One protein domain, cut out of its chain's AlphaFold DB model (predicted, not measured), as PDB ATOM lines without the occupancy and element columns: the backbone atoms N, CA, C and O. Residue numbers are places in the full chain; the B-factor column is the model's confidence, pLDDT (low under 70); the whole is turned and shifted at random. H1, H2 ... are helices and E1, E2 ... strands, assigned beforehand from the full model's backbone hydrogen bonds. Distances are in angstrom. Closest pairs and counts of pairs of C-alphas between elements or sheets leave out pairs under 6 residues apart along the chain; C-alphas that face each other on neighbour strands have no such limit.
ATOM      1  N   ILE A  68     141.814 141.605 116.490       94.75
ATOM      2  CA  ILE A  68     142.742 141.076 115.483       94.75
ATOM      3  C   ILE A  68     142.854 142.064 114.313       94.75
ATOM      4  O   ILE A  68     141.852 142.607 113.833       94.75
ATOM      5  N   GLY A  69     144.085 142.306 113.857       88.06
ATOM      6  CA  GLY A  69     144.366 143.154 112.698       88.06
ATOM      7  C   GLY A  69     144.098 142.478 111.340       88.06
ATOM      8  O   GLY A  69     143.843 141.277 111.277       88.06
ATOM      9  N   PRO A  70     144.190 143.228 110.225       93.50
ATOM     10  CA  PRO A  70     144.534 144.645 110.173       93.50
ATOM     11  C   PRO A  70     143.322 145.565 110.404       93.50
ATOM     12  O   PRO A  70     142.258 145.404 109.806       93.50
ATOM     13  N   ASN A  71     143.495 146.583 111.247       95.31
ATOM     14  CA  ASN A  71     142.553 147.678 111.471       95.31
ATOM     15  C   ASN A  71     143.295 148.945 111.962       95.31
ATOM     16  O   ASN A  71     144.520 149.018 111.903       95.31
ATOM     17  N   LYS A  72     142.560 149.971 112.417       95.94
ATOM     18  CA  LYS A  72     143.144 151.257 112.854       95.94
ATOM     19  C   LYS A  72     144.030 151.151 114.109       95.94
ATOM     20  O   LYS A  72     144.807 152.064 114.354       95.94
ATOM     21  N   ILE A  73     143.856 150.106 114.922       97.56
ATOM     22  CA  ILE A  73     144.585 149.891 116.179       97.56
ATOM     23  C   ILE A  73     145.654 148.825 115.999       97.56
ATOM     24  O   ILE A  73     146.810 149.072 116.323       97.56
ATOM     25  N   VAL A  74     145.278 147.662 115.470       97.06
ATOM     26  CA  VAL A  74     146.212 146.577 115.168       97.06
ATOM     27  C   VAL A  74     146.524 146.653 113.682       97.06
ATOM     28  O   VAL A  74     145.752 146.179 112.849       97.06
ATOM     29  N   THR A  75     147.612 147.336 113.340       95.31
ATOM     30  CA  THR A  75     148.059 147.508 111.952       95.31
ATOM     31  C   THR A  75     148.568 146.181 111.368       95.31
ATOM     32  O   THR A  75     148.671 145.187 112.090       95.31
ATOM     33  N   PRO A  76     148.845 146.102 110.052       94.38
ATOM     34  CA  PRO A  76     149.472 144.914 109.480       94.38
ATOM     35  C   PRO A  76     150.759 144.539 110.225       94.38
ATOM     36  O   PRO A  76     151.585 145.408 110.517       94.38
ATOM     37  N   ALA A  77     150.917 143.248 110.524       93.06
ATOM     38  CA  ALA A  77     152.098 142.733 111.200       93.06
ATOM     39  C   ALA A  77     153.369 142.970 110.354       93.06
ATOM     40  O   ALA A  77     153.292 142.987 109.120       93.06
ATOM     41  N   PRO A  78     154.544 143.158 110.984       91.75
ATOM     42  CA  PRO A  78     155.806 143.230 110.257       91.75
ATOM     43  C   PRO A  78     156.083 141.934 109.483       91.75
ATOM     44  O   PRO A  78     155.600 140.862 109.842       91.75
ATOM     45  N   THR A  79     156.917 142.006 108.445       93.12
ATOM     46  CA  THR A  79     157.327 140.824 107.672       93.12
ATOM     47  C   THR A  79     157.904 139.733 108.580       93.12
ATOM     48  O   THR A  79     158.830 139.996 109.348       93.12
ATOM     49  N   GLY A  80     157.394 138.505 108.448       91.88
ATOM     50  CA  GLY A  80     157.827 137.353 109.246       91.88
ATOM     51  C   GLY A  80     157.104 137.193 110.588       91.88
ATOM     52  O   GLY A  80     157.526 136.365 111.391       91.88
ATOM     53  N   PHE A  81     156.046 137.971 110.827       92.38
ATOM     54  CA  PHE A  81     155.169 137.858 111.987       92.38
ATOM     55  C   PHE A  81     153.727 137.655 111.524       92.38
ATOM     56  O   PHE A  81     153.289 138.299 110.571       92.38
ATOM     57  N   ASP A  82     152.982 136.814 112.238       90.19
ATOM     58  CA  ASP A  82     151.621 136.434 111.861       90.19
ATOM     59  C   ASP A  82     150.640 136.632 113.022       90.19
ATOM     60  O   ASP A  82     150.948 136.339 114.174       90.19
ATOM     61  N   PHE A  83     149.412 137.064 112.723       90.12
ATOM     62  CA  PHE A  83     148.318 137.164 113.704       90.12
ATOM     63  C   PHE A  83     148.576 138.124 114.880       90.12
ATOM     64  O   PHE A  83     148.256 137.813 116.034       90.12
ATOM     65  N   ALA A  84     149.117 139.313 114.596       95.50
ATOM     66  CA  ALA A  84     149.177 140.383 115.589       95.50
ATOM     67  C   ALA A  84     147.774 140.692 116.145       95.50
ATOM     68  O   ALA A  84     146.800 140.791 115.388       95.50
ATOM     69  N   HIS A  85     147.673 140.834 117.464       96.81
ATOM     70  CA  HIS A  85     146.414 141.102 118.146       96.81
ATOM     71  C   HIS A  85     146.620 141.766 119.507       96.81
ATOM     72  O   HIS A  85     147.682 141.666 120.127       96.81
ATOM     73  N   ARG A  86     145.542 142.392 119.982       97.94
ATOM     74  CA  ARG A  86     145.379 142.864 121.357       97.94
ATOM     75  C   ARG A  86     144.235 142.099 122.003       97.94
ATOM     76  O   ARG A  86     143.122 142.118 121.478       97.94
ATOM     77  N   ASN A  87     144.490 141.441 123.124       97.81
ATOM     78  CA  ASN A  87     143.446 140.804 123.918       97.81
ATOM     79  C   ASN A  87     143.057 141.693 125.101       97.81
ATOM     80  O   ASN A  87     143.937 142.261 125.743       97.81
ATOM     81  N   ASP A  94     135.050 134.587 140.606       95.94
ATOM     82  CA  ASP A  94     133.940 134.332 141.521       95.94
ATOM     83  C   ASP A  94     133.173 135.615 141.907       95.94
ATOM     84  O   ASP A  94     132.736 135.775 143.046       95.94
ATOM     85  N   ASN A  95     133.067 136.576 140.979       95.44
ATOM     86  CA  ASN A  95     132.457 137.893 141.198       95.44
ATOM     87  C   ASN A  95     133.038 138.651 142.417       95.44
ATOM     88  O   ASN A  95     132.326 139.380 143.114       95.44
ATOM     89  N   SER A  96     134.339 138.468 142.693       95.31
ATOM     90  CA  SER A  96     135.066 139.112 143.795       95.31
ATOM     91  C   SER A  96     135.447 140.558 143.491       95.31
ATOM     92  O   SER A  96     136.169 140.834 142.534       95.31
ATOM     93  N   ARG A  97     135.083 141.478 144.393       95.44
ATOM     94  CA  ARG A  97     135.493 142.888 144.329       95.44
ATOM     95  C   ARG A  97     137.010 143.069 144.359       95.44
ATOM     96  O   ARG A  97     137.560 143.814 143.551       95.44
ATOM     97  N   ARG A  98     137.703 142.396 145.280       95.06
ATOM     98  CA  ARG A  98     139.148 142.559 145.489       95.06
ATOM     99  C   ARG A  98     139.966 142.208 144.252       95.06
ATOM    100  O   ARG A  98     140.879 142.950 143.903       95.06
ATOM    101  N   ASP A  99     139.633 141.086 143.624       92.75
ATOM    102  CA  ASP A  99     140.452 140.456 142.588       92.75
ATOM    103  C   ASP A  99     140.013 140.853 141.158       92.75
ATOM    104  O   ASP A  99     140.525 140.328 140.167       92.75
ATOM    105  N   THR A 100     139.104 141.828 141.041       96.88
ATOM    106  CA  THR A 100     138.603 142.347 139.764       96.88
ATOM    107  C   THR A 100     139.573 143.332 139.107       96.88
ATOM    108  O   THR A 100     140.001 144.312 139.720       96.88
ATOM    109  N   HIS A 101     139.896 143.099 137.833       98.12
ATOM    110  CA  HIS A 101     140.829 143.914 137.054       98.12
ATOM    111  C   HIS A 101     140.647 143.700 135.545       98.12
ATOM    112  O   HIS A 101     140.010 142.744 135.109       98.12
ATOM    113  N   VAL A 102     141.245 144.569 134.732       98.56
ATOM    114  CA  VAL A 102     141.381 144.357 133.286       98.56
ATOM    115  C   VAL A 102     142.814 143.955 132.984       98.56
ATOM    116  O   VAL A 102     143.747 144.655 133.371       98.56
ATOM    117  N   TRP A 103     142.985 142.844 132.284       98.56
ATOM    118  CA  TRP A 103     144.261 142.388 131.756       98.56
ATOM    119  C   TRP A 103     144.288 142.608 130.246       98.56
ATOM    120  O   TRP A 103     143.339 142.258 129.546       98.56
ATOM    121  N   ILE A 104     145.354 143.217 129.739       98.56
ATOM    122  CA  ILE A 104     145.534 143.514 128.321       98.56
ATOM    123  C   ILE A 104     146.836 142.888 127.859       98.56
ATOM    124  O   ILE A 104     147.883 143.152 128.446       98.56
ATOM    125  N   THR A 105     146.762 142.126 126.775       98.25
ATOM    126  CA  THR A 105     147.921 141.466 126.177       98.25
ATOM    127  C   THR A 105     148.101 141.959 124.753       98.25
ATOM    128  O   THR A 105     147.258 141.702 123.892       98.25
ATOM    129  N   ASP A 106     149.217 142.638 124.496       97.62
ATOM    130  CA  ASP A 106     149.672 142.963 123.147       97.62
ATOM    131  C   ASP A 106     150.632 141.873 122.652       97.62
ATOM    132  O   ASP A 106     151.693 141.639 123.238       97.62
ATOM    133  N   TYR A 107     150.277 141.230 121.537       95.94
ATOM    134  CA  TYR A 107     151.095 140.227 120.867       95.94
ATOM    135  C   TYR A 107     151.300 140.545 119.391       95.94
ATOM    136  O   TYR A 107     150.346 140.715 118.634       95.94
ATOM    137  N   ILE A 108     152.559 140.579 118.954       94.69
ATOM    138  CA  ILE A 108     152.897 140.986 117.583       94.69
ATOM    139  C   ILE A 108     152.918 139.845 116.565       94.69
ATOM    140  O   ILE A 108     153.154 140.115 115.392       94.69
ATOM    141  N   GLY A 109     152.730 138.593 116.994       94.06
ATOM    142  CA  GLY A 109     152.745 137.458 116.071       94.06
ATOM    143  C   GLY A 109     154.073 136.719 115.907       94.06
ATOM    144  O   GLY A 109     154.331 136.160 114.848       94.06
ATOM    145  N   SER A 110     154.957 136.748 116.907       92.75
ATOM    146  CA  SER A 110     156.341 136.253 116.772       92.75
ATOM    147  C   SER A 110     156.560 134.764 117.056       92.75
ATOM    148  O   SER A 110     157.653 134.243 116.846       92.75
ATOM    149  N   GLY A 111     155.560 134.093 117.617       91.75
ATOM    150  CA  GLY A 111     155.638 132.737 118.163       91.75
ATOM    151  C   GLY A 111     156.296 132.643 119.544       91.75
ATOM    152  O   GLY A 111     156.530 131.535 120.019       91.75
ATOM    153  N   ARG A 112     156.646 133.765 120.193       91.88
ATOM    154  CA  ARG A 112     157.436 133.773 121.438       91.88
ATOM    155  C   ARG A 112     156.687 134.402 122.603       91.88
ATOM    156  O   ARG A 112     156.256 135.548 122.521       91.88
ATOM    157  N   VAL A 113     156.684 133.706 123.741       89.00
ATOM    158  CA  VAL A 113     156.094 134.204 124.998       89.00
ATOM    159  C   VAL A 113     156.789 135.472 125.506       89.00
ATOM    160  O   VAL A 113     156.155 136.384 126.025       89.00
ATOM    161  N   SER A 114     158.101 135.593 125.292       90.69
ATOM    162  CA  SER A 114     158.863 136.781 125.704       90.69
ATOM    163  C   SER A 114     158.444 138.079 125.004       90.69
ATOM    164  O   SER A 114     158.909 139.150 125.391       90.69
ATOM    165  N   ASP A 115     157.641 137.978 123.944       92.75
ATOM    166  CA  ASP A 115     157.202 139.113 123.140       92.75
ATOM    167  C   ASP A 115     155.783 139.578 123.488       92.75
ATOM    168  O   ASP A 115     155.304 140.522 122.853       92.75
ATOM    169  N   TYR A 116     155.140 138.967 124.490       95.38
ATOM    170  CA  TYR A 116     153.911 139.492 125.077       95.38
ATOM    171  C   TYR A 116     154.198 140.746 125.901       95.38
ATOM    172  O   TYR A 116     155.147 140.799 126.692       95.38
ATOM    173  N   PHE A 117     153.369 141.763 125.701       97.62
ATOM    174  CA  PHE A 117     153.363 142.986 126.493       97.62
ATOM    175  C   PHE A 117     152.061 143.019 127.277       97.62
ATOM    176  O   PHE A 117     150.987 143.206 126.710       97.62
ATOM    177  N   GLU A 118     152.190 142.809 128.578       98.06
ATOM    178  CA  GLU A 118     151.092 142.640 129.513       98.06
ATOM    179  C   GLU A 118     150.845 143.952 130.255       98.06
ATOM    180  O   GLU A 118     151.773 144.577 130.776       98.06
ATOM    181  N   THR A 119     149.584 144.356 130.343       98.62
ATOM    182  CA  THR A 119     149.149 145.515 131.118       98.62
ATOM    183  C   THR A 119     147.957 145.132 131.978       98.62
ATOM    184  O   THR A 119     146.927 144.701 131.472       98.62
ATOM    185  N   MET A 120     148.071 145.347 133.285       98.56
ATOM    186  CA  MET A 120     146.978 145.190 134.240       98.56
ATOM    187  C   MET A 120     146.443 146.556 134.661       98.56
ATOM    188  O   MET A 120     147.215 147.448 135.022       98.56
ATOM    189  N   LEU A 121     145.119 146.700 134.670       98.69
ATOM    190  CA  LEU A 121     144.404 147.894 135.103       98.69
ATOM    191  C   LEU A 121     143.433 147.548 136.236       98.69
ATOM    192  O   LEU A 121     142.600 146.656 136.095       98.69
ATOM    193  N   VAL A 122     143.489 148.300 137.332       98.50
ATOM    194  CA  VAL A 122     142.487 148.267 138.407       98.50
ATOM    195  C   VAL A 122     141.808 149.630 138.463       98.50
ATOM    196  O   VAL A 122     142.493 150.650 138.558       98.50
ATOM    197  N   PHE A 123     140.477 149.658 138.412       98.31
ATOM    198  CA  PHE A 123     139.691 150.892 138.459       98.31
ATOM    199  C   PHE A 123     139.030 151.064 139.831       98.31
ATOM    200  O   PHE A 123     138.469 150.114 140.377       98.31
ATOM    201  N   LEU A 124     139.105 152.280 140.377       97.75
ATOM    202  CA  LEU A 124     138.532 152.671 141.668       97.75
ATOM    203  C   LEU A 124     137.603 153.890 141.497       97.75
ATOM    204  O   LEU A 124     137.972 154.815 140.760       97.75
ATOM    205  N   PRO A 125     136.454 153.952 142.194       97.38
ATOM    206  CA  PRO A 125     135.936 152.934 143.114       97.38
ATOM    207  C   PRO A 125     135.413 151.684 142.381       97.38
ATOM    208  O   PRO A 125     135.130 151.721 141.187       97.38
ATOM    209  N   ARG A 126     135.314 150.565 143.096       96.62
ATOM    210  CA  ARG A 126     134.732 149.295 142.656       96.62
ATOM    211  C   ARG A 126     133.300 149.198 143.177       96.62
ATOM    212  O   ARG A 126     133.015 148.507 144.153       96.62
ATOM    213  N   GLU A 127     132.404 149.898 142.495       94.06
ATOM    214  CA  GLU A 127     130.973 149.977 142.813       94.06
ATOM    215  C   GLU A 127     130.150 148.890 142.107       94.06
ATOM    216  O   GLU A 127     129.107 148.481 142.609       94.06
ATOM    217  N   ASN A 128     130.625 148.416 140.952       94.25
ATOM    218  CA  ASN A 128     129.901 147.488 140.086       94.25
ATOM    219  C   ASN A 128     130.799 146.335 139.632       94.25
ATOM    220  O   ASN A 128     131.994 146.523 139.404       94.25
ATOM    221  N   LEU A 129     130.211 145.164 139.410       96.00
ATOM    222  CA  LEU A 129     130.844 144.110 138.634       96.00
ATOM    223  C   LEU A 129     130.987 144.576 137.178       96.00
ATOM    224  O   LEU A 129     130.056 145.157 136.604       96.00
ATOM    225  N   MET A 130     132.148 144.312 136.575       97.25
ATOM    226  CA  MET A 130     132.325 144.590 135.153       97.25
ATOM    227  C   MET A 130     131.393 143.698 134.343       97.25
ATOM    228  O   MET A 130     131.302 142.499 134.591       97.25
ATOM    229  N   HIS A 131     130.723 144.272 133.354       96.31
ATOM    230  CA  HIS A 131     129.825 143.515 132.493       96.31
ATOM    231  C   HIS A 131     129.840 144.057 131.072       96.31
ATOM    232  O   HIS A 131     130.283 145.181 130.810       96.31
ATOM    233  N   VAL A 132     129.338 143.228 130.167       96.50
ATOM    234  CA  VAL A 132     129.280 143.493 128.739       96.50
ATOM    235  C   VAL A 132     127.843 143.386 128.243       96.50
ATOM    236  O   VAL A 132     127.119 142.456 128.587       96.50
ATOM    237  N   GLU A 133     127.429 144.358 127.437       95.62
ATOM    238  CA  GLU A 133     126.128 144.398 126.779       95.62
ATOM    239  C   GLU A 133     126.337 144.495 125.267       95.62
ATOM    240  O   GLU A 133     126.994 145.410 124.751       95.62
ATOM    241  N   GLU A 134     125.746 143.559 124.534       95.12
ATOM    242  CA  GLU A 134     125.702 143.622 123.084       95.12
ATOM    243  C   GLU A 134     124.564 144.548 122.621       95.12
ATOM    244  O   GLU A 134     123.387 144.260 122.817       95.12
ATOM    245  N   ARG A 135     124.905 145.658 121.952       94.25
ATOM    246  CA  ARG A 135     123.944 146.603 121.347       94.25
ATOM    247  C   ARG A 135     123.893 146.427 119.843       94.25
ATOM    248  O   ARG A 135     124.714 145.723 119.293       94.25
ATOM    249  N   VAL A 136     122.991 147.091 119.119       92.00
ATOM    250  CA  VAL A 136     122.851 146.890 117.655       92.00
ATOM    251  C   VAL A 136     124.191 146.998 116.901       92.00
ATOM    252  O   VAL A 136     124.557 146.077 116.175       92.00
ATOM    253  N   ASN A 137     124.962 148.069 117.125       91.69
ATOM    254  CA  ASN A 137     126.206 148.348 116.385       91.69
ATOM    255  C   ASN A 137     127.482 148.299 117.235       91.69
ATOM    256  O   ASN A 137     128.590 148.397 116.699       91.69
ATOM    257  N   ASP A 138     127.327 148.171 118.547       96.88
ATOM    258  CA  ASP A 138     128.386 148.407 119.517       96.88
ATOM    259  C   ASP A 138     128.358 147.345 120.616       96.88
ATOM    260  O   ASP A 138     127.354 146.660 120.814       96.88
ATOM    261  N   ILE A 139     129.475 147.219 121.318       96.69
ATOM    262  CA  ILE A 139     129.593 146.451 122.555       96.69
ATOM    263  C   ILE A 139     129.822 147.483 123.653       96.69
ATOM    264  O   ILE A 139     130.791 148.246 123.587       96.69
ATOM    265  N   LEU A 140     128.915 147.556 124.620       97.69
ATOM    266  CA  LEU A 140     129.109 148.388 125.797       97.69
ATOM    267  C   LEU A 140     129.796 147.556 126.872       97.69
ATOM    268  O   LEU A 140     129.314 146.484 127.217       97.69
ATOM    269  N   VAL A 141     130.891 148.070 127.417       97.81
ATOM    270  CA  VAL A 141     131.518 147.527 128.618       97.81
ATOM    271  C   VAL A 141     131.381 148.538 129.744       97.81
ATOM    272  O   VAL A 141     131.808 149.685 129.602       97.81
ATOM    273  N   THR A 142     130.836 148.093 130.867       98.00
ATOM    274  CA  THR A 142     130.777 148.875 132.104       98.00
ATOM    275  C   THR A 142     131.930 148.449 133.006       98.00
ATOM    276  O   THR A 142     132.095 147.265 133.296       98.00
ATOM    277  N   LEU A 143     132.757 149.406 133.427       98.00
ATOM    278  CA  LEU A 143     133.885 149.195 134.335       98.00
ATOM    279  C   LEU A 143     133.416 149.125 135.791       98.00
ATOM    280  O   LEU A 143     132.275 149.455 136.115       98.00
ATOM    281  N   THR A 144     134.328 148.777 136.701       97.44
ATOM    282  CA  THR A 144     134.003 148.691 138.133       97.44
ATOM    283  C   THR A 144     133.548 150.014 138.745       97.44
ATOM    284  O   THR A 144     132.783 150.023 139.705       97.44
ATOM    285  N   THR A 145     133.951 151.132 138.143       97.25
ATOM    286  CA  THR A 145     133.528 152.495 138.491       97.25
ATOM    287  C   THR A 145     132.106 152.831 138.038       97.25
ATOM    288  O   THR A 145     131.655 153.953 138.246       97.25
ATOM    289  N   GLY A 146     131.415 151.912 137.352       96.75
ATOM    290  CA  GLY A 146     130.155 152.188 136.654       96.75
ATOM    291  C   GLY A 146     130.333 153.009 135.375       96.75
ATOM    292  O   GLY A 146     129.357 153.402 134.742       96.75
ATOM    293  N   GLU A 147     131.573 153.305 134.988       97.38
ATOM    294  CA  GLU A 147     131.871 154.076 133.789       97.38
ATOM    295  C   GLU A 147     131.906 153.197 132.546       97.38
ATOM    296  O   GLU A 147     132.314 152.040 132.586       97.38
ATOM    297  N   GLU A 148     131.541 153.782 131.414       97.75
ATOM    298  CA  GLU A 148     131.347 153.039 130.178       97.75
ATOM    299  C   GLU A 148     132.527 153.169 129.207       97.75
ATOM    300  O   GLU A 148     133.139 154.235 129.039       97.75
ATOM    301  N   VAL A 149     132.795 152.075 128.497       98.12
ATOM    302  CA  VAL A 149     133.681 151.999 127.337       98.12
ATOM    303  C   VAL A 149     132.915 151.341 126.196       98.12
ATOM    304  O   VAL A 149     132.372 150.249 126.337       98.12
ATOM    305  N   VAL A 150     132.860 152.012 125.049       98.12
ATOM    306  CA  VAL A 150     132.110 151.548 123.880       98.12
ATOM    307  C   VAL A 150     133.085 150.995 122.854       98.12
ATOM    308  O   VAL A 150     133.941 151.729 122.354       98.12
ATOM    309  N   TYR A 151     132.918 149.730 122.487       97.56
ATOM    310  CA  TYR A 151     133.699 149.057 121.455       97.56
ATOM    311  C   TYR A 151     132.892 148.916 120.163       97.56
ATOM    312  O   TYR A 151     131.679 148.713 120.165       97.56
ATOM    313  N   SER A 152     133.583 148.994 119.028       95.62
ATOM    314  CA  SER A 152     133.022 148.645 117.725       95.62
ATOM    315  C   SER A 152     132.854 147.135 117.616       95.62
ATOM    316  O   SER A 152     133.844 146.422 117.742       95.62
ATOM    317  N   LYS A 153     131.669 146.641 117.240       94.94
ATOM    318  CA  LYS A 153     131.493 145.212 116.920       94.94
ATOM    319  C   LYS A 153     132.401 144.720 115.796       94.94
ATOM    320  O   LYS A 153     132.941 143.624 115.862       94.94
ATOM    321  N   LYS A 154     132.577 145.548 114.762       92.81
ATOM    322  CA  LYS A 154     133.274 145.169 113.525       92.81
ATOM    323  C   LYS A 154     134.758 144.879 113.745       92.81
ATOM    324  O   LYS A 154     135.298 143.965 113.138       92.81
ATOM    325  N   HIS A 155     135.418 145.705 114.551       90.69
ATOM    326  CA  HIS A 155     136.872 145.651 114.724       90.69
ATOM    327  C   HIS A 155     137.299 145.405 116.172       90.69
ATOM    328  O   HIS A 155     138.491 145.343 116.436       90.69
ATOM    329  N   LYS A 156     136.350 145.323 117.114       94.50
ATOM    330  CA  LYS A 156     136.606 145.178 118.556       94.50
ATOM    331  C   LYS A 156     137.573 146.245 119.103       94.50
ATOM    332  O   LYS A 156     138.301 146.018 120.059       94.50
ATOM    333  N   THR A 157     137.550 147.438 118.497       95.69
ATOM    334  CA  THR A 157     138.316 148.622 118.925       95.69
ATOM    335  C   THR A 157     137.442 149.557 119.745       95.69
ATOM    336  O   THR A 157     136.278 149.761 119.384       95.69
ATOM    337  N   ILE A 158     138.011 150.245 120.725       97.25
ATOM    338  CA  ILE A 158     137.358 151.320 121.465       97.25
ATOM    339  C   ILE A 158     136.982 152.465 120.504       97.25
ATOM    340  O   ILE A 158     137.786 152.972 119.708       97.25
ATOM    341  N   LYS A 159     135.707 152.859 120.550       96.62
ATOM    342  CA  LYS A 159     135.126 153.992 119.815       96.62
ATOM    343  C   LYS A 159     135.020 155.233 120.694       96.62
ATOM    344  O   LYS A 159     135.323 156.326 120.223       96.62
ATOM    345  N   SER A 160     134.574 155.066 121.936       97.81
ATOM    346  CA  SER A 160     134.327 156.155 122.887       97.81
ATOM    347  C   SER A 160     134.264 155.633 124.324       97.81
ATOM    348  O   SER A 160     134.310 154.426 124.552       97.81
ATOM    349  N   GLY A 161     134.105 156.542 125.286       97.75
ATOM    350  CA  GLY A 161     133.992 156.223 126.708       97.75
ATOM    351  C   GLY A 161     135.147 156.802 127.511       97.75
ATOM    352  O   GLY A 161     135.811 157.747 127.078       97.75
ATOM    353  N   VAL A 162     135.376 156.247 128.699       98.25
ATOM    354  CA  VAL A 162     136.401 156.765 129.617       98.25
ATOM    355  C   VAL A 162     137.819 156.326 129.271       98.25
ATOM    356  O   VAL A 162     138.766 156.997 129.682       98.25
ATOM    357  N   ILE A 163     137.979 155.260 128.486       98.00
ATOM    358  CA  ILE A 163     139.267 154.804 127.961       98.00
ATOM    359  C   ILE A 163     139.363 155.200 126.490       98.00
ATOM    360  O   ILE A 163     138.423 155.020 125.723       98.00
ATOM    361  N   LYS A 164     140.522 155.715 126.089       97.44
ATOM    362  CA  LYS A 164     140.919 155.850 124.689       97.44
ATOM    363  C   LYS A 164     142.149 154.985 124.465       97.44
ATOM    364  O   LYS A 164     143.126 155.133 125.198       97.44
ATOM    365  N   GLU A 165     142.102 154.116 123.465       96.00
ATOM    366  CA  GLU A 165     143.277 153.362 123.030       96.00
ATOM    367  C   GLU A 165     143.994 154.054 121.872       96.00
ATOM    368  O   GLU A 165     143.372 154.699 121.024       96.00
ATOM    369  N   GLU A 166     145.311 153.890 121.844       97.44
ATOM    370  CA  GLU A 166     146.153 154.253 120.712       97.44
ATOM    371  C   GLU A 166     146.572 152.999 119.926       97.44
ATOM    372  O   GLU A 166     146.355 151.852 120.350       97.44
ATOM    373  N   VAL A 167     147.182 153.243 118.766       97.62
ATOM    374  CA  VAL A 167     147.718 152.207 117.875       97.62
ATOM    375  C   VAL A 167     148.666 151.286 118.641       97.62
ATOM    376  O   VAL A 167     149.489 151.733 119.441       97.62
ATOM    377  N   MET A 168     148.531 149.987 118.396       97.38
ATOM    378  CA  MET A 168     149.411 148.966 118.936       97.38
ATOM    379  C   MET A 168     150.828 149.138 118.386       97.38
ATOM    380  O   MET A 168     151.029 149.274 117.179       97.38
ATOM    381  N   ASP A 169     151.820 149.129 119.273       97.00
ATOM    382  CA  ASP A 169     153.217 149.206 118.866       97.00
ATOM    383  C   ASP A 169     153.686 147.830 118.377       97.00
ATOM    384  O   ASP A 169     153.944 146.921 119.163       97.00
ATOM    385  N   LEU A 170     153.771 147.672 117.056       95.38
ATOM    386  CA  LEU A 170     154.215 146.441 116.403       95.38
ATOM    387  C   LEU A 170     155.710 146.458 116.053       95.38
ATOM    388  O   LEU A 170     156.127 145.742 115.144       95.38
ATOM    389  N   ASN A 171     156.538 147.265 116.731       94.62
ATOM    390  CA  ASN A 171     157.972 147.297 116.446       94.62
ATOM    391  C   ASN A 171     158.594 145.883 116.587       94.62
ATOM    392  O   ASN A 171     158.448 145.249 117.648       94.62
ATOM    393  N   PRO A 172     159.278 145.365 115.543       91.94
ATOM    394  CA  PRO A 172     159.930 144.058 115.602       91.94
ATOM    395  C   PRO A 172     161.080 144.031 116.620       91.94
ATOM    396  O   PRO A 172     161.350 142.980 117.200       91.94
ATOM    397  N   ASP A 173     161.718 145.174 116.903       91.44
ATOM    398  CA  ASP A 173     162.655 145.296 118.018       91.44
ATOM    399  C   ASP A 173     161.890 145.384 119.344       91.44
ATOM    400  O   ASP A 173     161.336 146.420 119.730       91.44
ATOM    401  N   ARG A 174     161.924 144.280 120.092       87.88
ATOM    402  CA  ARG A 174     161.293 144.171 121.411       87.88
ATOM    403  C   ARG A 174     161.763 145.238 122.405       87.88
ATOM    404  O   ARG A 174     161.038 145.546 123.344       87.88
ATOM    405  N   ASN A 175     162.980 145.769 122.268       90.50
ATOM    406  CA  ASN A 175     163.519 146.751 123.210       90.50
ATOM    407  C   ASN A 175     162.958 148.152 122.964       90.50
ATOM    408  O   ASN A 175     162.922 148.957 123.891       90.50
ATOM    409  N   GLN A 176     162.492 148.419 121.746       94.38
ATOM    410  CA  GLN A 176     161.868 149.683 121.360       94.38
ATOM    411  C   GLN A 176     160.345 149.648 121.470       94.38
ATOM    412  O   GLN A 176     159.718 150.706 121.515       94.38
ATOM    413  N   ARG A 177     159.759 148.446 121.527       94.50
ATOM    414  CA  ARG A 177     158.317 148.265 121.665       94.50
ATOM    415  C   ARG A 177     157.809 148.785 123.008       94.50
ATOM    416  O   ARG A 177     158.407 148.549 124.064       94.50
ATOM    417  N   LYS A 178     156.673 149.469 122.958       96.56
ATOM    418  CA  LYS A 178     155.956 150.026 124.106       96.56
ATOM    419  C   LYS A 178     154.782 149.133 124.508       96.56
ATOM    420  O   LYS A 178     154.182 148.467 123.675       96.56
ATOM    421  N   HIS A 179     154.433 149.169 125.793       97.62
ATOM    422  CA  HIS A 179     153.184 148.590 126.298       97.62
ATOM    423  C   HIS A 179     151.980 149.343 125.726       97.62
ATOM    424  O   HIS A 179     152.131 150.467 125.225       97.62
ATOM    425  N   VAL A 180     150.782 148.771 125.862       97.06
ATOM    426  CA  VAL A 180     149.543 149.379 125.364       97.06
ATOM    427  C   VAL A 180     149.416 150.834 125.822       97.06
ATOM    428  O   VAL A 180     149.549 151.171 127.000       97.06
ATOM    429  N   GLN A 181     149.194 151.740 124.878       96.38
ATOM    430  CA  GLN A 181     149.051 153.162 125.170       96.38
ATOM    431  C   GLN A 181     147.563 153.479 125.332       96.38
ATOM    432  O   GLN A 181     146.793 153.390 124.376       96.38
ATOM    433  N   LEU A 182     147.163 153.819 126.561       96.44
ATOM    434  CA  LEU A 182     145.783 154.142 126.925       96.44
ATOM    435  C   LEU A 182     145.729 155.495 127.617       96.44
ATOM    436  O   LEU A 182     146.564 155.797 128.469       96.44
ATOM    437  N   THR A 183     144.690 156.266 127.316       97.56
ATOM    438  CA  THR A 183     144.317 157.449 128.092       97.56
ATOM    439  C   THR A 183     143.042 157.157 128.866       97.56
ATOM    440  O   THR A 183     142.015 156.846 128.266       97.56
ATOM    441  N   TYR A 184     143.094 157.298 130.190       98.00
ATOM    442  CA  TYR A 184     141.916 157.238 131.050       98.00
ATOM    443  C   TYR A 184     141.435 158.652 131.389       98.00
ATOM    444  O   TYR A 184     142.204 159.506 131.829       98.00
ATOM    445  N   SER A 185     140.151 158.907 131.157       97.62
ATOM    446  CA  SER A 185     139.504 160.219 131.281       97.62
ATOM    447  C   SER A 185     138.262 160.203 132.179       97.62
ATOM    448  O   SER A 185     137.497 161.182 132.194       97.62
ATOM    449  N   GLY A 186     138.086 159.109 132.925       97.06
ATOM    450  CA  GLY A 186     137.020 158.925 133.900       97.06
ATOM    451  C   GLY A 186     137.168 159.794 135.151       97.06
ATOM    452  O   GLY A 186     138.165 160.492 135.352       97.06
ATOM    453  N   LYS A 187     136.119 159.795 135.971       96.31
ATOM    454  CA  LYS A 187     136.027 160.472 137.271       96.31
ATOM    455  C   LYS A 187     136.761 159.702 138.370       96.31
ATOM    456  O   LYS A 187     137.185 160.325 139.345       96.31
ATOM    457  N   GLY A 188     136.875 158.385 138.211       96.62
ATOM    458  CA  GLY A 188     137.577 157.497 139.123       96.62
ATOM    459  C   GLY A 188     139.099 157.609 139.023       96.62
ATOM    460  O   GLY A 188     139.674 158.623 138.609       96.62
ATOM    461  N   LEU A 189     139.763 156.539 139.437       97.50
ATOM    462  CA  LEU A 189     141.208 156.380 139.415       97.50
ATOM    463  C   LEU A 189     141.547 155.042 138.758       97.50
ATOM    464  O   LEU A 189     140.843 154.058 138.958       97.50
ATOM    465  N   MET A 190     142.642 155.003 138.007       98.44
ATOM    466  CA  MET A 190     143.177 153.782 137.414       98.44
ATOM    467  C   MET A 190     144.574 153.501 137.974       98.44
ATOM    468  O   MET A 190     145.466 154.346 137.873       98.44
ATOM    469  N   ILE A 191     144.773 152.316 138.543       98.56
ATOM    470  CA  ILE A 191     146.096 151.767 138.848       98.56
ATOM    471  C   ILE A 191     146.512 150.933 137.641       98.56
ATOM    472  O   ILE A 191     145.779 150.036 137.235       98.56
ATOM    473  N   ARG A 192     147.672 151.231 137.065       98.62
ATOM    474  CA  ARG A 192     148.224 150.568 135.886       98.62
ATOM    475  C   ARG A 192     149.557 149.919 136.218       98.62
ATOM    476  O   ARG A 192     150.449 150.584 136.748       98.62
ATOM    477  N   SER A 193     149.702 148.661 135.828       98.50
ATOM    478  CA  SER A 193     150.950 147.917 135.907       98.50
ATOM    479  C   SER A 193     151.301 147.302 134.562       98.50
ATOM    480  O   SER A 193     150.416 146.778 133.895       98.50
ATOM    481  N   ASP A 194     152.574 147.350 134.181       98.38
ATOM    482  CA  ASP A 194     153.059 146.954 132.857       98.38
ATOM    483  C   ASP A 194     154.237 145.981 132.992       98.38
ATOM    484  O   ASP A 194     155.211 146.290 133.683       98.38
ATOM    485  N   ALA A 195     154.179 144.836 132.310       97.25
ATOM    486  CA  ALA A 195     155.251 143.844 132.271       97.25
ATOM    487  C   ALA A 195     155.438 143.238 130.874       97.25
ATOM    488  O   ALA A 195     154.542 143.227 130.035       97.25
ATOM    489  N   ARG A 196     156.628 142.683 130.634       95.31
ATOM    490  CA  ARG A 196     156.976 142.002 129.382       95.31
ATOM    491  C   ARG A 196     157.200 140.520 129.635       95.31
ATOM    492  O   ARG A 196     158.122 140.177 130.372       95.31
ATOM    493  N   GLY A 197     156.399 139.671 128.991       93.25
ATOM    494  CA  GLY A 197     156.480 138.211 129.106       93.25
ATOM    495  C   GLY A 197     156.431 137.703 130.552       93.25
ATOM    496  O   GLY A 197     157.041 136.681 130.856       93.25
ATOM    497  N   ALA A 198     155.799 138.463 131.448       94.56
ATOM    498  CA  ALA A 198     155.762 138.232 132.885       94.56
ATOM    499  C   ALA A 198     154.494 138.856 133.481       94.56
ATOM    500  O   ALA A 198     153.854 139.698 132.852       94.56
ATOM    501  N   ASP A 199     154.164 138.471 134.709       95.81
ATOM    502  CA  ASP A 199     153.003 138.987 135.429       95.81
ATOM    503  C   ASP A 199     153.189 140.475 135.817       95.81
ATOM    504  O   ASP A 199     154.148 140.812 136.520       95.81
ATOM    505  N   PRO A 200     152.278 141.391 135.429       97.06
ATOM    506  CA  PRO A 200     152.338 142.795 135.824       97.06
ATOM    507  C   PRO A 200     152.279 143.034 137.335       97.06
ATOM    508  O   PRO A 200     152.627 144.117 137.787       97.06
ATOM    509  N   ARG A 201     151.864 142.078 138.166       96.56
ATOM    510  CA  ARG A 201     151.724 142.269 139.621       96.56
ATOM    511  C   ARG A 201     153.049 142.206 140.390       96.56
ATOM    512  O   ARG A 201     153.124 142.705 141.514       96.56
ATOM    513  N   ILE A 202     154.098 141.633 139.795       95.75
ATOM    514  CA  ILE A 202     155.425 141.455 140.422       95.75
ATOM    515  C   ILE A 202     156.472 142.470 139.939       95.75
ATOM    516  O   ILE A 202     157.674 142.299 140.140       95.75
ATOM    517  N   VAL A 203     156.033 143.540 139.275       96.56
ATOM    518  CA  VAL A 203     156.926 144.601 138.793       96.56
ATOM    519  C   VAL A 203     157.410 145.489 139.939       96.56
ATOM    520  O   VAL A 203     156.871 145.486 141.041       96.56
ATOM    521  N   ALA A 204     158.418 146.322 139.687       97.19
ATOM    522  CA  ALA A 204     158.910 147.242 140.710       97.19
ATOM    523  C   ALA A 204     157.899 148.360 141.033       97.19
ATOM    524  O   ALA A 204     157.703 148.711 142.201       97.19
ATOM    525  N   THR A 205     157.265 148.932 140.006       98.06
ATOM    526  CA  THR A 205     156.475 150.166 140.111       98.06
ATOM    527  C   THR A 205     155.194 150.114 139.296       98.06
ATOM    528  O   THR A 205     155.182 149.568 138.198       98.06
ATOM    529  N   VAL A 206     154.160 150.785 139.797       98.50
ATOM    530  CA  VAL A 206     152.881 151.005 139.120       98.50
ATOM    531  C   VAL A 206     152.558 152.481 138.985       98.50
ATOM    532  O   VAL A 206     152.987 153.306 139.796       98.50
ATOM    533  N   SER A 207     151.758 152.794 137.972       98.62
ATOM    534  CA  SER A 207     151.262 154.135 137.685       98.62
ATOM    535  C   SER A 207     149.852 154.318 138.237       98.62
ATOM    536  O   SER A 207     148.966 153.512 137.979       98.62
ATOM    537  N   ILE A 208     149.624 155.405 138.961       98.56
ATOM    538  CA  ILE A 208     148.332 155.785 139.534       98.56
ATOM    539  C   ILE A 208     147.854 157.020 138.778       98.56
ATOM    540  O   ILE A 208     148.482 158.084 138.823       98.56
ATOM    541  N   ILE A 209     146.752 156.862 138.051       98.38
ATOM    542  CA  ILE A 209     146.259 157.826 137.071       98.38
ATOM    543  C   ILE A 209     144.887 158.332 137.514       98.38
ATOM    544  O   ILE A 209     143.952 157.556 137.702       98.38
ATOM    545  N   LYS A 210     144.764 159.655 137.651       97.44
ATOM    546  CA  LYS A 210     143.512 160.363 137.947       97.44
ATOM    547  C   LYS A 210     143.396 161.574 137.032       97.44
ATOM    548  O   LYS A 210     144.360 162.318 136.855       97.44
ATOM    549  N   LYS A 211     142.215 161.794 136.456       95.75
ATOM    550  CA  LYS A 211     141.982 162.906 135.526       95.75
ATOM    551  C   LYS A 211     142.337 164.254 136.161       95.75
ATOM    552  O   LYS A 211     141.868 164.581 137.248       95.75
ATOM    553  N   GLY A 212     143.126 165.051 135.440       94.88
ATOM    554  CA  GLY A 212     143.534 166.392 135.875       94.88
ATOM    555  C   GLY A 212     144.586 166.409 136.987       94.88
ATOM    556  O   GLY A 212     144.874 167.474 137.523       94.88
ATOM    557  N   VAL A 213     145.164 165.255 137.332       96.12
ATOM    558  CA  VAL A 213     146.246 165.126 138.312       96.12
ATOM    559  C   VAL A 213     147.456 164.504 137.619       96.12
ATOM    560  O   VAL A 213     147.308 163.626 136.767       96.12
ATOM    561  N   ALA A 214     148.660 164.968 137.956       96.62
ATOM    562  CA  ALA A 214     149.888 164.356 137.458       96.62
ATOM    563  C   ALA A 214     149.940 162.871 137.856       96.62
ATOM    564  O   ALA A 214     149.572 162.517 138.976       96.62
ATOM    565  N   THR A 215     150.395 162.005 136.946       97.81
ATOM    566  CA  THR A 215     150.516 160.566 137.226       97.81
ATOM    567  C   THR A 215     151.496 160.336 138.374       97.81
ATOM    568  O   THR A 215     152.609 160.859 138.354       97.81
ATOM    569  N   CYS A 216     151.090 159.539 139.358       98.31
ATOM    570  CA  CYS A 216     151.933 159.158 140.486       98.31
ATOM    571  C   CYS A 216     152.540 157.770 140.253       98.31
ATOM    572  O   CYS A 216     151.849 156.873 139.779       98.31
ATOM    573  N   GLN A 217     153.812 157.586 140.608       98.50
ATOM    574  CA  GLN A 217     154.467 156.275 140.607       98.50
ATOM    575  C   GLN A 217     154.537 155.722 142.031       98.50
ATOM    576  O   GLN A 217     154.907 156.434 142.971       98.50
ATOM    577  N   ALA A 218     154.218 154.443 142.194       98.25
ATOM    578  CA  ALA A 218     154.226 153.775 143.490       98.25
ATOM    579  C   ALA A 218     154.824 152.366 143.403       98.25
ATOM    580  O   ALA A 218     154.678 151.716 142.371       98.25
ATOM    581  N   PRO A 219     155.487 151.856 144.456       98.38
ATOM    582  CA  PRO A 219     155.961 150.475 144.467       98.38
ATOM    583  C   PRO A 219     154.806 149.474 144.322       98.38
ATOM    584  O   PRO A 219     153.841 149.547 145.085       98.38
ATOM    585  N   ALA A 220     154.916 148.498 143.413       97.69
ATOM    586  CA  ALA A 220     153.837 147.525 143.180       97.69
ATOM    587  C   ALA A 220     153.522 146.691 144.434       97.69
ATOM    588  O   ALA A 220     152.362 146.424 144.739       97.69
ATOM    589  N   LYS A 221     154.542 146.390 145.248       97.62
ATOM    590  CA  LYS A 221     154.394 145.679 146.529       97.62
ATOM    591  C   LYS A 221     153.442 146.347 147.530       97.62
ATOM    592  O   LYS A 221     153.089 145.719 148.526       97.62
ATOM    593  N   LEU A 222     153.063 147.613 147.331       97.88
ATOM    594  CA  LEU A 222     152.024 148.266 148.133       97.88
ATOM    595  C   LEU A 222     150.625 147.717 147.821       97.88
ATOM    596  O   LEU A 222     149.784 147.663 148.712       97.88
ATOM    597  N   PHE A 223     150.400 147.285 146.583       97.69
ATOM    598  CA  PHE A 223     149.097 146.896 146.053       97.69
ATOM    599  C   PHE A 223     148.928 145.388 145.926       97.69
ATOM    600  O   PHE A 223     147.822 144.908 146.133       97.69
ATOM    601  N   TRP A 224     149.998 144.635 145.652       97.00
ATOM    602  CA  TRP A 224     149.930 143.177 145.521       97.00
ATOM    603  C   TRP A 224     150.789 142.453 146.555       97.00
ATOM    604  O   TRP A 224     151.800 142.979 147.046       97.00
ATOM    605  N   THR A 225     150.383 141.233 146.913       94.88
ATOM    606  CA  THR A 225     151.286 140.249 147.532       94.88
ATOM    607  C   THR A 225     152.397 139.883 146.542       94.88
ATOM    608  O   THR A 225     152.313 140.199 145.359       94.88
ATOM    609  N   GLN A 226     153.508 139.355 147.049       90.38
ATOM    610  CA  GLN A 226     154.689 138.988 146.247       90.38
ATOM    611  C   GLN A 226     155.038 137.510 146.482       90.38
ATOM    612  O   GLN A 226     156.204 137.132 146.518       90.38
ATOM    613  N   ASP A 227     154.001 136.726 146.761       87.62
ATOM    614  CA  ASP A 227     153.991 135.269 146.809       87.62
ATOM    615  C   ASP A 227     153.722 134.698 145.407       87.62
ATOM    616  O   ASP A 227     153.576 135.450 144.440       87.62
ATOM    617  N   ASP A 228     153.662 133.369 145.300       80.56
ATOM    618  CA  ASP A 228     153.542 132.653 144.023       80.56
ATOM    619  C   ASP A 228     152.293 133.053 143.213       80.56
ATOM    620  O   ASP A 228     152.321 133.042 141.984       80.56
ATOM    621  N   PHE A 229     151.220 133.485 143.889       85.94
ATOM    622  CA  PHE A 229     149.980 133.958 143.268       85.94
ATOM    623  C   PHE A 229     149.611 135.362 143.768       85.94
ATOM    624  O   PHE A 229     148.804 135.489 144.693       85.94
ATOM    625  N   PRO A 230     150.153 136.430 143.152       91.94
ATOM    626  CA  PRO A 230     149.958 137.799 143.616       91.94
ATOM    627  C   PRO A 230     148.479 138.210 143.690       91.94
ATOM    628  O   PRO A 230     147.776 138.286 142.681       91.94
ATOM    629  N   LYS A 231     148.002 138.551 144.886       91.94
ATOM    630  CA  LYS A 231     146.636 139.024 145.157       91.94
ATOM    631  C   LYS A 231     146.640 140.508 145.465       91.94
ATOM    632  O   LYS A 231     147.572 141.018 146.090       91.94
ATOM    633  N   PHE A 232     145.592 141.210 145.041       94.88
ATOM    634  CA  PHE A 232     145.426 142.612 145.401       94.88
ATOM    635  C   PHE A 232     145.162 142.715 146.910       94.88
ATOM    636  O   PHE A 232     144.330 142.000 147.457       94.88
ATOM    637  N   LYS A 233     145.902 143.571 147.613       95.75
ATOM    638  CA  LYS A 233     145.902 143.644 149.083       95.75
ATOM    639  C   LYS A 233     144.700 144.383 149.659       95.75
ATOM    640  O   LYS A 233     144.367 144.173 150.819       95.75
ATOM    641  N   LEU A 234     144.102 145.278 148.875       95.56
ATOM    642  CA  LEU A 234     143.150 146.277 149.359       95.56
ATOM    643  C   LEU A 234     141.735 145.790 149.066       95.56
ATOM    644  O   LEU A 234     141.269 145.821 147.919       95.56
ATOM    645  N   VAL A 235     141.079 145.289 150.111       91.94
ATOM    646  CA  VAL A 235     139.746 144.691 150.003       91.94
ATOM    647  C   VAL A 235     138.724 145.787 149.737       91.94
ATOM    648  O   VAL A 235     137.939 145.664 148.799       91.94
ATOM    649  N   THR A 236     138.796 146.891 150.485       93.94
ATOM    650  CA  THR A 236     137.875 148.020 150.315       93.94
ATOM    651  C   THR A 236     138.510 149.177 149.548       93.94
ATOM    652  O   THR A 236     139.735 149.298 149.433       93.94
ATOM    653  N   ASP A 237     137.668 150.035 148.976       95.69
ATOM    654  CA  ASP A 237     138.137 151.210 148.242       95.69
ATOM    655  C   ASP A 237     138.637 152.305 149.178       95.69
ATOM    656  O   ASP A 237     139.572 153.020 148.829       95.69
ATOM    657  N   GLU A 238     138.089 152.408 150.387       95.62
ATOM    658  CA  GLU A 238     138.543 153.351 151.408       95.62
ATOM    659  C   GLU A 238     139.996 153.069 151.798       95.62
ATOM    660  O   GLU A 238     140.810 153.994 151.859       95.62
ATOM    661  N   GLU A 239     140.347 151.794 151.995       96.12
ATOM    662  CA  GLU A 239     141.725 151.355 152.227       96.12
ATOM    663  C   GLU A 239     142.625 151.716 151.041       96.12
ATOM    664  O   GLU A 239     143.720 152.263 151.225       96.12
ATOM    665  N   ALA A 240     142.148 151.463 149.818       96.94
ATOM    666  CA  ALA A 240     142.884 151.776 148.602       96.94
ATOM    667  C   ALA A 240     143.148 153.280 148.453       96.94
ATOM    668  O   ALA A 240     144.295 153.699 148.269       96.94
ATOM    669  N   TYR A 241     142.120 154.114 148.607       97.62
ATOM    670  CA  TYR A 241     142.241 155.567 148.554       97.62
ATOM    671  C   TYR A 241     143.095 156.121 149.690       97.62
ATOM    672  O   TYR A 241     143.864 157.055 149.459       97.62
ATOM    673  N   ALA A 242     143.008 155.566 150.902       97.19
ATOM    674  CA  ALA A 242     143.847 155.981 152.020       97.19
ATOM    675  C   ALA A 242     145.330 155.695 151.743       97.19
ATOM    676  O   ALA A 242     146.173 156.578 151.934       97.19
ATOM    677  N   LEU A 243     145.650 154.499 151.236       97.81
ATOM    678  CA  LEU A 243     147.009 154.127 150.845       97.81
ATOM    679  C   LEU A 243     147.537 155.026 149.721       97.81
ATOM    680  O   LEU A 243     148.636 155.574 149.830       97.81
ATOM    681  N   ILE A 244     146.744 155.213 148.664       98.06
ATOM    682  CA  ILE A 244     147.114 156.063 147.529       98.06
ATOM    683  C   ILE A 244     147.309 157.505 147.993       98.06
ATOM    684  O   ILE A 244     148.303 158.122 147.636       98.06
ATOM    685  N   ALA A 245     146.421 158.052 148.823       97.44
ATOM    686  CA  ALA A 245     146.554 159.419 149.316       97.44
ATOM    687  C   ALA A 245     147.788 159.600 150.211       97.44
ATOM    688  O   ALA A 245     148.420 160.656 150.176       97.44
ATOM    689  N   LYS A 246     148.154 158.574 150.991       97.81
ATOM    690  CA  LYS A 246     149.375 158.568 151.804       97.81
ATOM    691  C   LYS A 246     150.641 158.603 150.939       97.81
ATOM    692  O   LYS A 246     151.597 159.268 151.319       97.81
ATOM    693  N   HIS A 247     150.651 157.899 149.806       97.94
ATOM    694  CA  HIS A 247     151.827 157.791 148.930       97.94
ATOM    695  C   HIS A 247     151.906 158.902 147.869       97.94
ATOM    696  O   HIS A 247     152.973 159.449 147.619       97.94
ATOM    697  N   CYS A 248     150.774 159.254 147.262       97.62
ATOM    698  CA  CYS A 248     150.664 160.162 146.115       97.62
ATOM    699  C   CYS A 248     150.114 161.553 146.454       97.62
ATOM    700  O   CYS A 248     150.073 162.424 145.585       97.62
ATOM    701  N   GLY A 249     149.666 161.774 147.693       96.25
ATOM    702  CA  GLY A 249     149.093 163.038 148.146       96.25
ATOM    703  C   GLY A 249     147.562 163.094 148.099       96.25
ATOM    704  O   GLY A 249     146.871 162.279 147.487       96.25
ATOM    705  N   THR A 250     147.002 164.100 148.772       94.06
ATOM    706  CA  THR A 250     145.556 164.214 149.044       94.06
ATOM    707  C   THR A 250     144.696 164.500 147.814       94.06
ATOM    708  O   THR A 250     143.493 164.253 147.854       94.06
ATOM    709  N   THR A 251     145.286 164.955 146.707       93.69
ATOM    710  CA  THR A 251     144.593 165.164 145.422       93.69
ATOM    711  C   THR A 251     144.009 163.870 144.851       93.69
ATOM    712  O   THR A 251     143.056 163.914 144.068       93.69
ATOM    713  N   PHE A 252     144.517 162.711 145.279       92.75
ATOM    714  CA  PHE A 252     144.018 161.397 144.888       92.75
ATOM    715  C   PHE A 252     142.868 160.866 145.749       92.75
ATOM    716  O   PHE A 252     142.270 159.869 145.359       92.75
ATOM    717  N   LYS A 253     142.483 161.537 146.845       84.88
ATOM    718  CA  LYS A 253     141.307 161.139 147.637       84.88
ATOM    719  C   LYS A 253     140.033 161.128 146.784       84.88
ATOM    720  O   LYS A 253     139.899 161.932 145.850       84.88
TER     721      LYS A 253
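What this domain is: This is residues 68 to 87 and 94 to 253 of the 255 residues of an uncharacterized protein of Bdellovibrionales bacterium (UniProt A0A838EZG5). Look first for a strongly twisted sheet of six strands, E1 E2 E3 E10 E11 E12, fanning through the domain; a smaller four-stranded sheet, E4 E5 E6 E7, stands off to one side of it. The short hairpin of E8 and E9 bridges from E7 back to E10 and E11, and the helix H1 lies across the strands of the large sheet, near E12 and the last residue of E3. You have 180 printed residues, with twelve named strands, E1 to E12, then one named helix, H1; the sheets are antiparallel. The class is mostly strand, with under half of the residues in named elements. The whole is compact, with a radius of gyration of the C-alphas of 16.7 A and spans of 48 by 39 by 34 A.

How they stand to each other: Each N and O pair named here is within hydrogen-bond range. After residues 68 to 84, find E1, residues 85 to 87, an edge strand, antiparallel to E2, residues 101 to 107, with N 85 and O 107 2.9 A apart. E2 makes a hairpin with E3, residues 117 to 124; N 104 and O 119 are 2.8 A apart. Next comes a meander, each strand the antiparallel neighbour and hairpin partner of the one before: E4, residues 131 to 134, E5, 138 to 142, E6, 148 to 152, and E7, 158 to 161, with N 133 and O 140 2.8 A, N 141 and O 149 2.8 A, N 150 and O 160 2.9 A apart. E8, residues 163 to 165, and E9, 182 to 184, form a hairpin, with N 164 and O 183 2.9 A apart. The closest C-alphas of E7 and E8, those of Ile 158 and Glu 165, are 6.5 A apart. A second meander of hairpins is E10, residues 189 to 196, E11, 205 to 210, and E12, 216 to 219, the other edge strand; N 192 and O 207 are 2.8 A apart, as are N 206 and O 218. E10 is antiparallel to E3 at 164 degrees, with N 120 and O 193 2.8 A apart. The closest C-alphas of E9 and E11, Tyr 184 and Ile 209, are 7.4 A apart. H1, residues 237 to 248, is on the six-stranded sheet at a height of 9.2 A, two layers with the helix on one face, and runs across the strands, at 72 degrees to E10 on the local plane. The closest C-alphas of E12 and H1, Cys 216 and Cys 248, are 5.9 A apart. In H1 every O i to N i+4 pair is within range.

Where its parts are: Find C-alpha 85 at (146.414, 141.102, 118.146), where E1 begins. E2 is 19.5 A long, E3 23.3 A, E10 23.6 A and E11 16.6 A. H1 runs 15.5 A to C-alpha 248 at (150.664, 160.162, 146.115).

The domain as a whole: The farthest C-alphas, Gly 80 and Thr 250, are 49.6 A apart. Residues 88 to 93 are not printed; C-alphas 87 and 94 are 21.0 A apart across this cut. The links E8 to E9 and E12 to H1 are long. Mean pLDDT of the printed part is 95.7, and no printed residue is under 70.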